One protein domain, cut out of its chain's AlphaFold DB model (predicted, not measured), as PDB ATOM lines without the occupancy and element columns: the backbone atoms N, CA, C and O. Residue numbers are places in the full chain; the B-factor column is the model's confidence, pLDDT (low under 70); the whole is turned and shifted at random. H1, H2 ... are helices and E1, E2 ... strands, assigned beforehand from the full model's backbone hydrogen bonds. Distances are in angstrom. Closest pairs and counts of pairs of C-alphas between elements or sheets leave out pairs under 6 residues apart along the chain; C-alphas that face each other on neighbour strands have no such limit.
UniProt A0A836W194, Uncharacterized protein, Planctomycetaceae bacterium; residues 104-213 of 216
ATOM      1  N   ALA A 104     181.534 200.867 164.139       94.94
ATOM      2  CA  ALA A 104     181.669 199.424 164.332       94.94
ATOM      3  C   ALA A 104     181.424 199.005 165.793       94.94
ATOM      4  O   ALA A 104     180.708 198.040 166.045       94.94
ATOM      5  N   GLN A 105     181.959 199.754 166.763       96.31
ATOM      6  CA  GLN A 105     181.751 199.478 168.186       96.31
ATOM      7  C   GLN A 105     180.292 199.686 168.608       96.31
ATOM      8  O   GLN A 105     179.754 198.877 169.363       96.31
ATOM      9  N   VAL A 106     179.638 200.746 168.125       95.31
ATOM     10  CA  VAL A 106     178.209 200.975 168.392       95.31
ATOM     11  C   VAL A 106     177.358 199.882 167.737       95.31
ATOM     12  O   VAL A 106     176.465 199.344 168.384       95.31
ATOM     13  N   ARG A 107     177.681 199.466 166.504       95.06
ATOM     14  CA  ARG A 107     177.010 198.347 165.824       95.06
ATOM     15  C   ARG A 107     177.084 197.054 166.634       95.06
ATOM     16  O   ARG A 107     176.057 196.408 166.816       95.06
ATOM     17  N   SER A 108     178.264 196.688 167.136       94.38
ATOM     18  CA  SER A 108     178.421 195.488 167.967       94.38
ATOM     19  C   SER A 108     177.563 195.550 169.229       94.38
ATOM     20  O   SER A 108     176.940 194.552 169.580       94.38
ATOM     21  N   ARG A 109     177.460 196.721 169.871       93.44
ATOM     22  CA  ARG A 109     176.587 196.906 171.041       93.44
ATOM     23  C   ARG A 109     175.108 196.788 170.706       93.44
ATOM     24  O   ARG A 109     174.385 196.146 171.452       93.44
ATOM     25  N   LEU A 110     174.660 197.353 169.586       93.81
ATOM     26  CA  LEU A 110     173.266 197.215 169.152       93.81
ATOM     27  C   LEU A 110     172.899 195.750 168.890       93.81
ATOM     28  O   LEU A 110     171.828 195.305 169.291       93.81
ATOM     29  N   LEU A 111     173.803 194.985 168.275       92.81
ATOM     30  CA  LEU A 111     173.609 193.547 168.062       92.81
ATOM     31  C   LEU A 111     173.604 192.748 169.374       92.81
ATOM     32  O   LEU A 111     172.935 191.725 169.454       92.81
ATOM     33  N   GLN A 112     174.333 193.200 170.397       93.12
ATOM     34  CA  GLN A 112     174.278 192.608 171.738       93.12
ATOM     35  C   GLN A 112     172.975 192.962 172.467       93.12
ATOM     36  O   GLN A 112     172.410 192.103 173.130       93.12
ATOM     37  N   GLU A 113     172.494 194.201 172.331       91.19
ATOM     38  CA  GLU A 113     171.296 194.692 173.023       91.19
ATOM     39  C   GLU A 113     169.999 194.087 172.467       91.19
ATOM     40  O   GLU A 113     169.120 193.730 173.243       91.19
ATOM     41  N   PHE A 114     169.878 193.955 171.143       88.69
ATOM     42  CA  PHE A 114     168.646 193.496 170.476       88.69
ATOM     43  C   PHE A 114     168.768 192.096 169.853       88.69
ATOM     44  O   PHE A 114     167.847 191.599 169.204       88.69
ATOM     45  N   GLY A 115     169.924 191.449 170.014       82.06
ATOM     46  CA  GLY A 115     170.169 190.107 169.508       82.06
ATOM     47  C   GLY A 115     169.983 189.978 167.992       82.06
ATOM     48  O   GLY A 115     170.384 190.833 167.201       82.06
ATOM     49  N   ARG A 116     169.398 188.850 167.572       74.81
ATOM     50  CA  ARG A 116     169.196 188.494 166.156       74.81
ATOM     51  C   ARG A 116     167.859 188.966 165.587       74.81
ATOM     52  O   ARG A 116     167.584 188.643 164.431       74.81
ATOM     53  N   GLU A 117     167.028 189.648 166.363       79.19
ATOM     54  CA  GLU A 117     165.694 190.085 165.930       79.19
ATOM     55  C   GLU A 117     165.783 191.275 164.972       79.19
ATOM     56  O   GLU A 117     165.041 191.354 163.988       79.19
ATOM     57  N   LEU A 118     166.769 192.143 165.201       86.50
ATOM     58  CA  LEU A 118     167.035 193.313 164.379       86.50
ATOM     59  C   LEU A 118     168.316 193.142 163.556       86.50
ATOM     60  O   LEU A 118     169.328 192.597 163.992       86.50
ATOM     61  N   GLU A 119     168.265 193.640 162.328       94.06
ATOM     62  CA  GLU A 119     169.424 193.891 161.488       94.06
ATOM     63  C   GLU A 119     169.937 195.308 161.750       94.06
ATOM     64  O   GLU A 119     169.145 196.236 161.913       94.06
ATOM     65  N   VAL A 120     171.262 195.487 161.736       96.38
ATOM     66  CA  VAL A 120     171.894 196.806 161.856       96.38
ATOM     67  C   VAL A 120     172.591 197.193 160.554       96.38
ATOM     68  O   VAL A 120     173.574 196.552 160.159       96.38
ATOM     69  N   ALA A 121     172.132 198.287 159.946       96.81
ATOM     70  CA  ALA A 121     172.740 198.918 158.776       96.81
ATOM     71  C   ALA A 121     173.251 200.325 159.117       96.81
ATOM     72  O   ALA A 121     172.690 201.003 159.973       96.81
ATOM     73  N   GLY A 122     174.312 200.767 158.439       96.31
ATOM     74  CA  GLY A 122     174.924 202.075 158.674       96.31
ATOM     75  C   GLY A 122     175.100 202.914 157.413       96.31
ATOM     76  O   GLY A 122     175.220 202.384 156.304       96.31
ATOM     77  N   THR A 123     175.143 204.226 157.615       97.12
ATOM     78  CA  THR A 123     175.588 205.249 156.658       97.12
ATOM     79  C   THR A 123     176.739 206.048 157.276       97.12
ATOM     80  O   THR A 123     177.371 205.591 158.228       97.12
ATOM     81  N   ARG A 124     177.046 207.233 156.732       94.94
ATOM     82  CA  ARG A 124     178.079 208.110 157.291       94.94
ATOM     83  C   ARG A 124     177.715 208.573 158.704       94.94
ATOM     84  O   ARG A 124     178.583 208.551 159.568       94.94
ATOM     85  N   HIS A 125     176.466 208.984 158.930       95.75
ATOM     86  CA  HIS A 125     176.056 209.571 160.210       95.75
ATOM     87  C   HIS A 125     175.171 208.655 161.055       95.75
ATOM     88  O   HIS A 125     175.144 208.818 162.273       95.75
ATOM     89  N   TYR A 126     174.463 207.701 160.441       97.19
ATOM     90  CA  TYR A 126     173.467 206.884 161.132       97.19
ATOM     91  C   TYR A 126     173.862 205.416 161.255       97.19
ATOM     92  O   TYR A 126     174.414 204.817 160.332       97.19
ATOM     93  N   LEU A 127     173.473 204.817 162.378       97.38
ATOM     94  CA  LEU A 127     173.294 203.381 162.549       97.38
ATOM     95  C   LEU A 127     171.821 203.114 162.824       97.38
ATOM     96  O   LEU A 127     171.241 203.689 163.742       97.38
ATOM     97  N   VAL A 128     171.217 202.233 162.038       97.88
ATOM     98  CA  VAL A 128     169.805 201.892 162.171       97.88
ATOM     99  C   VAL A 128     169.662 200.419 162.494       97.88
ATOM    100  O   VAL A 128     170.116 199.583 161.713       97.88
ATOM    101  N   ALA A 129     169.015 200.119 163.619       97.12
ATOM    102  CA  ALA A 129     168.542 198.785 163.961       97.12
ATOM    103  C   ALA A 129     167.057 198.673 163.590       97.12
ATOM    104  O   ALA A 129     166.243 199.477 164.040       97.12
ATOM    105  N   ALA A 130     166.707 197.712 162.741       96.00
ATOM    106  CA  ALA A 130     165.341 197.510 162.257       96.00
ATOM    107  C   ALA A 130     165.099 196.027 161.928       96.00
ATOM    108  O   ALA A 130     166.071 195.277 161.823       96.00
ATOM    109  N   PRO A 131     163.848 195.579 161.697       93.12
ATOM    110  CA  PRO A 131     163.597 194.223 161.232       93.12
ATOM    111  C   PRO A 131     164.397 193.907 159.963       93.12
ATOM    112  O   PRO A 131     164.655 194.794 159.136       93.12
ATOM    113  N   ARG A 132     164.780 192.634 159.812       90.69
ATOM    114  CA  ARG A 132     165.589 192.151 158.683       90.69
ATOM    115  C   ARG A 132     165.056 192.642 157.334       90.69
ATOM    116  O   ARG A 132     163.854 192.623 157.081       90.69
ATOM    117  N   GLY A 133     165.969 193.081 156.473       91.62
ATOM    118  CA  GLY A 133     165.684 193.604 155.139       91.62
ATOM    119  C   GLY A 133     165.240 195.069 155.105       91.62
ATOM    120  O   GLY A 133     165.060 195.620 154.020       91.62
ATOM    121  N   ARG A 134     165.066 195.738 156.256       91.75
ATOM    122  CA  ARG A 134     164.556 197.124 156.306       91.75
ATOM    123  C   ARG A 134     165.581 198.151 156.775       91.75
ATOM    124  O   ARG A 134     165.456 199.323 156.422       91.75
ATOM    125  N   ALA A 135     166.594 197.735 157.537       95.62
ATOM    126  CA  ALA A 135     167.542 198.642 158.187       95.62
ATOM    127  C   ALA A 135     168.227 199.596 157.196       95.62
ATOM    128  O   ALA A 135     168.286 200.804 157.431       95.62
ATOM    129  N   ARG A 136     168.673 199.077 156.044       96.75
ATOM    130  CA  ARG A 136     169.365 199.872 155.020       96.75
ATOM    131  C   ARG A 136     168.500 201.004 154.461       96.75
ATOM    132  O   ARG A 136     168.962 202.142 154.403       96.75
ATOM    133  N   ARG A 137     167.242 200.711 154.120       96.00
ATOM    134  CA  ARG A 137     166.289 201.698 153.589       96.00
ATOM    135  C   ARG A 137     166.092 202.857 154.565       96.00
ATOM    136  O   ARG A 137     166.082 204.014 154.156       96.00
ATOM    137  N   TYR A 138     165.946 202.560 155.852       96.75
ATOM    138  CA  TYR A 138     165.807 203.598 156.872       96.75
ATOM    139  C   TYR A 138     167.068 204.432 157.041       96.75
ATOM    140  O   TYR A 138     166.976 205.655 157.121       96.75
ATOM    141  N   ALA A 139     168.235 203.786 157.045       97.62
ATOM    142  CA  ALA A 139     169.507 204.486 157.144       97.62
ATOM    143  C   ALA A 139     169.676 205.487 155.987       97.62
ATOM    144  O   ALA A 139     170.050 206.635 156.210       97.62
ATOM    145  N   GLU A 140     169.300 205.105 154.765       97.88
ATOM    146  CA  GLU A 140     169.335 205.988 153.592       97.88
ATOM    147  C   GLU A 140     168.343 207.155 153.680       97.88
ATOM    148  O   GLU A 140     168.682 208.280 153.302       97.88
ATOM    149  N   VAL A 141     167.133 206.920 154.199       96.81
ATOM    150  CA  VAL A 141     166.140 207.983 154.420       96.81
ATOM    151  C   VAL A 141     166.655 209.008 155.432       96.81
ATOM    152  O   VAL A 141     166.596 210.207 155.151       96.81
ATOM    153  N   LEU A 142     167.188 208.553 156.569       97.19
ATOM    154  CA  LEU A 142     167.724 209.427 157.617       97.19
ATOM    155  C   LEU A 142     168.964 210.188 157.142       97.19
ATOM    156  O   LEU A 142     169.062 211.397 157.340       97.19
ATOM    157  N   GLU A 143     169.871 209.517 156.434       97.88
ATOM    158  CA  GLU A 143     171.059 210.150 155.862       97.88
ATOM    159  C   GLU A 143     170.684 211.231 154.840       97.88
ATOM    160  O   GLU A 143     171.251 212.324 154.841       97.88
ATOM    161  N   ARG A 144     169.691 210.971 153.983       97.94
ATOM    162  CA  ARG A 144     169.185 211.978 153.043       97.94
ATOM    163  C   ARG A 144     168.562 213.167 153.775       97.94
ATOM    164  O   ARG A 144     168.830 214.301 153.388       97.94
ATOM    165  N   ALA A 145     167.773 212.927 154.822       96.31
ATOM    166  CA  ALA A 145     167.199 213.997 155.636       96.31
ATOM    167  C   ALA A 145     168.294 214.860 156.284       96.31
ATOM    168  O   ALA A 145     168.236 216.086 156.191       96.31
ATOM    169  N   TYR A 146     169.332 214.232 156.843       95.31
ATOM    170  CA  TYR A 146     170.487 214.927 157.409       95.31
ATOM    171  C   TYR A 146     171.196 215.801 156.376       95.31
ATOM    172  O   TYR A 146     171.406 216.987 156.624       95.31
ATOM    173  N   ARG A 147     171.509 215.262 155.190       95.25
ATOM    174  CA  ARG A 147     172.171 216.037 154.127       95.25
ATOM    175  C   ARG A 147     171.334 217.231 153.674       95.25
ATOM    176  O   ARG A 147     171.885 218.311 153.481       95.25
ATOM    177  N   ASN A 148     170.021 217.051 153.536       95.75
ATOM    178  CA  ASN A 148     169.115 218.127 153.141       95.75
ATOM    179  C   ASN A 148     169.054 219.228 154.205       95.75
ATOM    180  O   ASN A 148     169.151 220.406 153.870       95.75
ATOM    181  N   TYR A 149     168.949 218.848 155.482       93.25
ATOM    182  CA  TYR A 149     168.976 219.788 156.601       93.25
ATOM    183  C   TYR A 149     170.304 220.552 156.641       93.25
ATOM    184  O   TYR A 149     170.322 221.782 156.656       93.25
ATOM    185  N   TYR A 150     171.423 219.828 156.572       93.19
ATOM    186  CA  TYR A 150     172.763 220.405 156.573       93.19
ATOM    187  C   TYR A 150     172.939 221.420 155.437       93.19
ATOM    188  O   TYR A 150     173.365 222.549 155.670       93.19
ATOM    189  N   LEU A 151     172.551 221.058 154.209       93.19
ATOM    190  CA  LEU A 151     172.633 221.944 153.047       93.19
ATOM    191  C   LEU A 151     171.751 223.193 153.209       93.19
ATOM    192  O   LEU A 151     172.203 224.312 152.948       93.19
ATOM    193  N   TYR A 152     170.508 223.019 153.661       93.75
ATOM    194  CA  TYR A 152     169.556 224.116 153.829       93.75
ATOM    195  C   TYR A 152     170.066 225.191 154.794       93.75
ATOM    196  O   TYR A 152     169.950 226.385 154.512       93.75
ATOM    197  N   PHE A 153     170.639 224.791 155.927       93.69
ATOM    198  CA  PHE A 153     171.121 225.750 156.917       93.69
ATOM    199  C   PHE A 153     172.521 226.273 156.590       93.69
ATOM    200  O   PHE A 153     172.785 227.457 156.787       93.69
ATOM    201  N   ARG A 154     173.402 225.452 156.004       92.62
ATOM    202  CA  ARG A 154     174.725 225.921 155.570       92.62
ATOM    203  C   ARG A 154     174.621 227.050 154.544       92.62
ATOM    204  O   ARG A 154     175.346 228.033 154.639       92.62
ATOM    205  N   THR A 155     173.682 226.950 153.602       92.94
ATOM    206  CA  THR A 155     173.418 228.017 152.611       92.94
ATOM    207  C   THR A 155     172.899 229.321 153.230       92.94
ATOM    208  O   THR A 155     172.878 230.343 152.556       92.94
ATOM    209  N   ARG A 156     172.527 229.314 154.517       94.75
ATOM    210  CA  ARG A 156     172.081 230.480 155.299       94.75
ATOM    211  C   ARG A 156     173.121 230.950 156.322       94.75
ATOM    212  O   ARG A 156     172.783 231.698 157.229       94.75
ATOM    213  N   GLY A 157     174.370 230.501 156.189       93.44
ATOM    214  CA  GLY A 157     175.483 230.944 157.033       93.44
ATOM    215  C   GLY A 157     175.589 230.237 158.385       93.44
ATOM    216  O   GLY A 157     176.380 230.661 159.220       93.44
ATOM    217  N   PHE A 158     174.830 229.163 158.619       93.62
ATOM    218  CA  PHE A 158     175.000 228.363 159.832       93.62
ATOM    219  C   PHE A 158     176.199 227.424 159.695       93.62
ATOM    220  O   PHE A 158     176.304 226.658 158.732       93.62
ATOM    221  N   GLU A 159     177.074 227.441 160.697       88.19
ATOM    222  CA  GLU A 159     178.169 226.485 160.821       88.19
ATOM    223  C   GLU A 159     177.712 225.243 161.587       88.19
ATOM    224  O   GLU A 159     177.173 225.328 162.692       88.19
ATOM    225  N   PHE A 160     177.968 224.069 161.014       85.75
ATOM    226  CA  PHE A 160     177.681 222.787 161.648       85.75
ATOM    227  C   PHE A 160     178.963 222.019 161.895       85.75
ATOM    228  O   PHE A 160     179.841 221.944 161.034       85.75
ATOM    229  N   ARG A 161     179.018 221.372 163.056       87.44
ATOM    230  CA  ARG A 161     180.001 220.332 163.342       87.44
ATOM    231  C   ARG A 161     179.389 218.982 163.003       87.44
ATOM    232  O   ARG A 161     178.203 218.762 163.260       87.44
ATOM    233  N   ASP A 162     180.202 218.097 162.439       88.81
ATOM    234  CA  ASP A 162     179.805 216.701 162.279       88.81
ATOM    235  C   ASP A 162     179.417 216.111 163.652       88.81
ATOM    236  O   ASP A 162     180.018 216.481 164.670       88.81
ATOM    237  N   PRO A 163     178.424 215.202 163.709       91.81
ATOM    238  CA  PRO A 163     178.080 214.496 164.932       91.81
ATOM    239  C   PRO A 163     179.307 213.787 165.510       91.81
ATOM    240  O   PRO A 163     179.966 213.003 164.831       91.81
ATOM    241  N   GLU A 164     179.593 214.033 166.787       93.00
ATOM    242  CA  GLU A 164     180.699 213.376 167.494       93.00
ATOM    243  C   GLU A 164     180.456 211.868 167.690       93.00
ATOM    244  O   GLU A 164     181.400 211.082 167.815       93.00
ATOM    245  N   PHE A 165     179.184 211.463 167.699       94.44
ATOM    246  CA  PHE A 165     178.729 210.093 167.900       94.44
ATOM    247  C   PHE A 165     177.914 209.633 166.688       94.44
ATOM    248  O   PHE A 165     177.158 210.439 166.135       94.44
ATOM    249  N   PRO A 166     177.986 208.342 166.309       94.50
ATOM    250  CA  PRO A 166     177.010 207.763 165.396       94.50
ATOM    251  C   PRO A 166     175.587 207.996 165.918       94.50
ATOM    252  O   PRO A 166     175.291 207.697 167.074       94.50
ATOM    253  N   LEU A 167     174.702 208.512 165.068       95.31
ATOM    254  CA  LEU A 167     173.299 208.719 165.410       95.31
ATOM    255  C   LEU A 167     172.556 207.390 165.295       95.31
ATOM    256  O   LEU A 167     172.539 206.765 164.235       95.31
ATOM    257  N   VAL A 168     171.940 206.943 166.384       97.25
ATOM    258  CA  VAL A 168     171.274 205.639 166.426       97.25
ATOM    259  C   VAL A 168     169.775 205.806 166.215       97.25
ATOM    260  O   VAL A 168     169.132 206.592 166.910       97.25
ATOM    261  N   ALA A 169     169.209 205.029 165.293       97.88
ATOM    262  CA  ALA A 169     167.767 204.879 165.150       97.88
ATOM    263  C   ALA A 169     167.340 203.426 165.373       97.88
ATOM    264  O   ALA A 169     167.927 202.498 164.817       97.88
ATOM    265  N   LEU A 170     166.297 203.245 166.172       97.25
ATOM    266  CA  LEU A 170     165.639 201.975 166.427       97.25
ATOM    267  C   LEU A 170     164.272 202.014 165.757       97.25
ATOM    268  O   LEU A 170     163.465 202.905 166.033       97.25
ATOM    269  N   VAL A 171     164.029 201.067 164.859       96.62
ATOM    270  CA  VAL A 171     162.752 200.922 164.168       96.62
ATOM    271  C   VAL A 171     162.117 199.613 164.593       96.62
ATOM    272  O   VAL A 171     162.613 198.548 164.242       96.62
ATOM    273  N   PHE A 172     161.012 199.690 165.321       95.12
ATOM    274  CA  PHE A 172     160.255 198.530 165.776       95.12
ATOM    275  C   PHE A 172     159.235 198.083 164.713       95.12
ATOM    276  O   PHE A 172     158.750 198.914 163.928       95.12
ATOM    277  N   PRO A 173     158.921 196.777 164.636       91.69
ATOM    278  CA  PRO A 173     157.981 196.255 163.648       91.69
ATOM    279  C   PRO A 173     156.544 196.698 163.929       91.69
ATOM    280  O   PRO A 173     155.790 196.924 162.984       91.69
ATOM    281  N   ASP A 174     156.171 196.864 165.197       92.38
ATOM    282  CA  ASP A 174     154.818 197.220 165.596       92.38
ATOM    283  C   ASP A 174     154.775 198.172 166.801       92.38
ATOM    284  O   ASP A 174     155.793 198.608 167.346       92.38
ATOM    285  N   ARG A 175     153.549 198.562 167.165       93.50
ATOM    286  CA  ARG A 175     153.297 199.493 168.268       93.50
ATOM    287  C   ARG A 175     153.558 198.851 169.632       93.50
ATOM    288  O   ARG A 175     153.846 199.593 170.563       93.50
ATOM    289  N   ALA A 176     153.415 197.534 169.771       93.38
ATOM    290  CA  ALA A 176     153.564 196.852 171.051       93.38
ATOM    291  C   ALA A 176     155.037 196.827 171.483       93.38
ATOM    292  O   ALA A 176     155.343 197.260 172.593       93.38
ATOM    293  N   ASP A 177     155.946 196.462 170.578       92.75
ATOM    294  CA  ASP A 177     157.392 196.487 170.838       92.75
ATOM    295  C   ASP A 177     157.889 197.909 171.126       92.75
ATOM    296  O   ASP A 177     158.657 198.161 172.058       92.75
ATOM    297  N   PHE A 178     157.396 198.882 170.358       95.25
ATOM    298  CA  PHE A 178     157.711 200.287 170.593       95.25
ATOM    299  C   PHE A 178     157.164 200.800 171.925       95.25
ATOM    300  O   PHE A 178     157.844 201.565 172.607       95.25
ATOM    301  N   ALA A 179     155.963 200.377 172.323       94.94
ATOM    302  CA  ALA A 179     155.386 200.720 173.615       94.94
ATOM    303  C   ALA A 179     156.236 200.181 174.774       94.94
ATOM    304  O   ALA A 179     156.473 200.908 175.739       94.94
ATOM    305  N   GLU A 180     156.748 198.952 174.670       94.00
ATOM    306  CA  GLU A 180     157.669 198.397 175.669       94.00
ATOM    307  C   GLU A 180     158.948 199.233 175.777       94.00
ATOM    308  O   GLU A 180     159.372 199.614 176.871       94.00
ATOM    309  N   TYR A 181     159.511 199.626 174.635       94.44
ATOM    310  CA  TYR A 181     160.679 200.499 174.608       94.44
ATOM    311  C   TYR A 181     160.401 201.885 175.226       94.44
ATOM    312  O   TYR A 181     161.206 202.386 176.012       94.44
ATOM    313  N   CYS A 182     159.235 202.482 174.947       95.12
ATOM    314  CA  CYS A 182     158.809 203.748 175.554       95.12
ATOM    315  C   CYS A 182     158.731 203.649 177.083       95.12
ATOM    316  O   CYS A 182     159.164 204.570 177.777       95.12
ATOM    317  N   ARG A 183     158.208 202.532 177.617       94.62
ATOM    318  CA  ARG A 183     158.142 202.290 179.069       94.62
ATOM    319  C   ARG A 183     159.533 202.301 179.694       94.62
ATOM    320  O   ARG A 183     159.732 202.963 180.713       94.62
ATOM    321  N   ARG A 184     160.502 201.638 179.056       92.31
ATOM    322  CA  ARG A 184     161.908 201.619 179.494       92.31
ATOM    323  C   ARG A 184     162.530 203.017 179.510       92.31
ATOM    324  O   ARG A 184     163.204 203.383 180.472       92.31
ATOM    325  N   ASP A 185     162.242 203.812 178.484       93.38
ATOM    326  CA  ASP A 185     162.708 205.197 178.358       93.38
ATOM    327  C   ASP A 185     161.901 206.194 179.212       93.38
ATOM    328  O   ASP A 185     162.255 207.373 179.284       93.38
ATOM    329  N   ARG A 186     160.836 205.738 179.889       94.62
ATOM    330  CA  ARG A 186     159.873 206.569 180.636       94.62
ATOM    331  C   ARG A 186     159.240 207.670 179.775       94.62
ATOM    332  O   ARG A 186     158.938 208.757 180.265       94.62
ATOM    333  N   VAL A 187     159.026 207.384 178.492       94.12
ATOM    334  CA  VAL A 187     158.329 208.270 177.552       94.12
ATOM    335  C   VAL A 187     156.831 207.939 177.572       94.12
ATOM    336  O   VAL A 187     156.468 206.785 177.328       94.12
ATOM    337  N   PRO A 188     155.939 208.912 177.846       90.75
ATOM    338  CA  PRO A 188     154.498 208.684 177.808       90.75
ATOM    339  C   PRO A 188     154.026 208.252 176.417       90.75
ATOM    340  O   PRO A 188     154.330 208.900 175.414       90.75
ATOM    341  N   ILE A 189     153.239 207.177 176.355       87.75
ATOM    342  CA  ILE A 189     152.673 206.676 175.100       87.75
ATOM    343  C   ILE A 189     151.370 207.427 174.836       87.75
ATOM    344  O   ILE A 189     150.298 207.010 175.267       87.75
ATOM    345  N   ALA A 190     151.472 208.559 174.144       87.06
ATOM    346  CA  ALA A 190     150.308 209.281 173.651       87.06
ATOM    347  C   ALA A 190     149.731 208.604 172.397       87.06
ATOM    348  O   ALA A 190     150.458 207.999 171.596       87.06
ATOM    349  N   ASP A 191     148.423 208.744 172.190       84.38
ATOM    350  CA  ASP A 191     147.801 208.337 170.934       84.38
ATOM    351  C   ASP A 191     148.388 209.139 169.769       84.38
ATOM    352  O   ASP A 191     148.556 210.355 169.828       84.38
ATOM    353  N   GLY A 192     148.772 208.428 168.709       87.25
ATOM    354  CA  GLY A 192     149.428 209.019 167.542       87.25
ATOM    355  C   GLY A 192     150.949 209.188 167.644       87.25
ATOM    356  O   GLY A 192     151.564 209.495 166.622       87.25
ATOM    357  N   LEU A 193     151.593 208.927 168.791       93.25
ATOM    358  CA  LEU A 193     153.060 208.951 168.885       93.25
ATOM    359  C   LEU A 193     153.669 207.856 167.995       93.25
ATOM    360  O   LEU A 193     153.514 206.671 168.278       93.25
ATOM    361  N   ARG A 194     154.370 208.246 166.920       94.50
ATOM    362  CA  ARG A 194     155.028 207.320 165.969       94.50
ATOM    363  C   ARG A 194     156.511 207.101 166.230       94.50
ATOM    364  O   ARG A 194     157.074 206.117 165.758       94.50
ATOM    365  N   GLY A 195     157.129 208.014 166.963       96.12
ATOM    366  CA  GLY A 195     158.530 207.960 167.325       96.12
ATOM    367  C   GLY A 195     158.982 209.235 168.021       96.12
ATOM    368  O   GLY A 195     158.262 210.232 168.038       96.12
ATOM    369  N   TYR A 196     160.175 209.193 168.597       96.69
ATOM    370  CA  TYR A 196     160.796 210.311 169.295       96.69
ATOM    371  C   TYR A 196     162.318 210.243 169.173       96.69
ATOM    372  O   TYR A 196     162.890 209.186 168.917       96.69
ATOM    373  N   TYR A 197     162.972 211.379 169.398       95.94
ATOM    374  CA  TYR A 197     164.390 211.428 169.732       95.94
ATOM    375  C   TYR A 197     164.530 211.741 171.220       95.94
ATOM    376  O   TYR A 197     163.939 212.709 171.702       95.94
ATOM    377  N   LEU A 198     165.318 210.942 171.938       95.56
ATOM    378  CA  LEU A 198     165.593 211.162 173.353       95.56
ATOM    379  C   LEU A 198     167.065 211.524 173.559       95.56
ATOM    380  O   LEU A 198     167.969 210.754 173.238       95.56
ATOM    381  N   ARG A 199     167.306 212.707 174.137       92.12
ATOM    382  CA  ARG A 199     168.662 213.240 174.359       92.12
ATOM    383  C   ARG A 199     169.493 212.403 175.328       92.12
ATOM    384  O   ARG A 199     170.702 212.336 175.167       92.12
ATOM    385  N   THR A 200     168.866 211.791 176.333       93.75
ATOM    386  CA  THR A 200     169.580 211.011 177.354       93.75
ATOM    387  C   THR A 200     170.132 209.706 176.796       93.75
ATOM    388  O   THR A 200     171.244 209.334 177.149       93.75
ATOM    389  N   SER A 201     169.413 209.039 175.892       94.06
ATOM    390  CA  SER A 201     169.906 207.836 175.211       94.06
ATOM    391  C   SER A 201     170.644 208.145 173.903       94.06
ATOM    392  O   SER A 201     171.326 207.273 173.373       94.06
ATOM    393  N   ASN A 202     170.516 209.368 173.379       95.38
ATOM    394  CA  ASN A 202     170.971 209.767 172.046       95.38
ATOM    395  C   ASN A 202     170.426 208.843 170.937       95.38
ATOM    396  O   ASN A 202     171.127 208.484 169.988       95.38
ATOM    397  N   ARG A 203     169.157 208.435 171.068       96.69
ATOM    398  CA  ARG A 203     168.492 207.522 170.131       96.69
ATOM    399  C   ARG A 203     167.214 208.120 169.582       96.69
ATOM    400  O   ARG A 203     166.452 208.770 170.296       96.69
ATOM    401  N   ILE A 204     166.978 207.845 168.307       97.62
ATOM    402  CA  ILE A 204     165.658 207.917 167.695       97.62
ATOM    403  C   ILE A 204     165.000 206.552 167.907       97.62
ATOM    404  O   ILE A 204     165.603 205.533 167.584       97.62
ATOM    405  N   ALA A 205     163.779 206.516 168.421       97.31
ATOM    406  CA  ALA A 205     162.966 205.308 168.505       97.31
ATOM    407  C   ALA A 205     161.660 205.549 167.755       97.31
ATOM    408  O   ALA A 205     161.024 206.580 167.957       97.31
ATOM    409  N   LEU A 206     161.264 204.635 166.874       96.62
ATOM    410  CA  LEU A 206     160.017 204.725 166.114       96.62
ATOM    411  C   LEU A 206     159.500 203.335 165.752       96.62
ATOM    412  O   LEU A 206     160.249 202.365 165.819       96.62
ATOM    413  N   TYR A 207     158.252 203.233 165.310       95.31
ATOM    414  CA  TYR A 207     157.728 201.994 164.733       95.31
ATOM    415  C   TYR A 207     157.094 202.229 163.372       95.31
ATOM    416  O   TYR A 207     156.516 203.285 163.105       95.31
ATOM    417  N   ASP A 208     157.175 201.215 162.517       92.81
ATOM    418  CA  ASP A 208     156.483 201.221 161.235       92.81
ATOM    419  C   ASP A 208     155.889 199.834 160.927       92.81
ATOM    420  O   ASP A 208     156.620 198.936 160.480       92.81
ATOM    421  N   PRO A 209     154.561 199.669 161.087       84.19
ATOM    422  CA  PRO A 209     153.874 198.424 160.766       84.19
ATOM    423  C   PRO A 209     153.748 198.190 159.255       84.19
ATOM    424  O   PRO A 209     153.588 197.050 158.821       84.19
ATOM    425  N   ALA A 210     153.836 199.236 158.422       72.25
ATOM    426  CA  ALA A 210     153.636 199.106 156.981       72.25
ATOM    427  C   ALA A 210     154.788 198.352 156.310       72.25
ATOM    428  O   ALA A 210     154.557 197.548 155.407       72.25
ATOM    429  N   GLY A 211     156.029 198.527 156.768       60.56
ATOM    430  CA  GLY A 211     157.140 197.784 156.176       60.56
ATOM    431  C   GLY A 211     157.209 196.294 156.551       60.56
ATOM    432  O   GLY A 211     158.050 195.604 155.986       60.56
ATOM    433  N   ALA A 212     156.327 195.765 157.411       55.06
ATOM    434  CA  ALA A 212     156.156 194.313 157.574       55.06
ATOM    435  C   ALA A 212     155.432 193.666 156.372       55.06
ATOM    436  O   ALA A 212     155.547 192.466 156.147       55.06
ATOM    437  N   ARG A 213     154.710 194.459 155.564       50.12
ATOM    438  CA  ARG A 213     153.879 193.979 154.445       50.12
ATOM    439  C   ARG A 213     154.620 193.852 153.108       50.12
ATOM    440  O   ARG A 213     153.990 193.572 152.095       50.12
TER     441      ARG A 213
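AT A GLANCE: This is residues 104 to 213 of the 216 residues of an uncharacterized protein of Planctomycetaceae bacterium (UniProt A0A836W194). You will find a five-stranded sheet between two helical layers: H1 and H3 cover different parts of one face, H1 over E1 and E2 and H3 over E5, while the long helix H2 packs on the other face. Residues 151 to 157, of which 151 to 154 belong to H2, stick out, and a long link leads back to the sheet. The printed part has 110 residues, with four named helices and five named strands in the order H1 E1 E2 H2 E3 H3 E4 E5 H4. The sheet is mixed, order E1 E2 E3 E5 E4, and the class is mixed, helices and strands. The whole is compact, with a radius of gyration of the C-alphas of 14.6 A and spans of 43 by 32 by 29 A.

IN THESE COORDINATES: Find C-alpha 104 at (181.669, 199.424, 164.332); from there H1 runs to residue 114, 15.6 A. Next come E1, residues 118 to 122, 13.1 A, and E2, residues 126 to 131, 16.1 A. H2, residues 135 to 154, runs 28.3 A to C-alpha 154 at (174.725, 225.921, 155.570). Then read E3, residues 167 to 172, 16.6 A; H3, residues 175 to 185, 14.9 A; E4, residues 195 to 198, 9.8 A; and E5, residues 203 to 207, 13.2 A. H4, residues 210 to 213, 5.7 A, ends at C-alpha 213 at (153.879, 193.979, 154.445).

HOW THE PARTS SIT: Begin at edge strand E1, which forms an antiparallel hairpin with E2; look for N 119 and O 130, 2.8 A apart. E2 and E3 are parallel, with N 127 and O 167 at 2.8 A. E2, H2 and E3 form a strand-helix-strand unit, two parallel neighbour strands with a helix between them in the chain, and its crossover is left-handed. E3 and E5 are parallel, with N 170 and O 204 at 2.8 A. E4 and E5 form an antiparallel hairpin, with N 196 and O 205 at 2.8 A. H1 is on the sheet at a height of 9.0 A; its closest C-alphas to E1 are those of Arg 107 and Val 120, 6.7 A apart. H3 is on the same face at a height of 8.9 A; it touches E5, the closest C-alphas being those of Phe 178 and Tyr 207, 6.1 A apart. H2 is on the opposite face at a height of 9.8 A and touches E2, the closest C-alphas being those of Val 128 and Ala 135, 5.6 A apart. H4 is not on the sheet. In H1, H2 and H3 every O i to N i+4 pair is within hydrogen-bond range; H4 is too short for such a pair.

THE WHOLE: The two C-alphas farthest apart are those of Arg 116 and Gly 157, 43.9 A. The printed part has no cut, and the link from H2 to E3, 12 residues, is long. The mean pLDDT of the printed part is 92.3; look for values under 70 at residues 211 to 213.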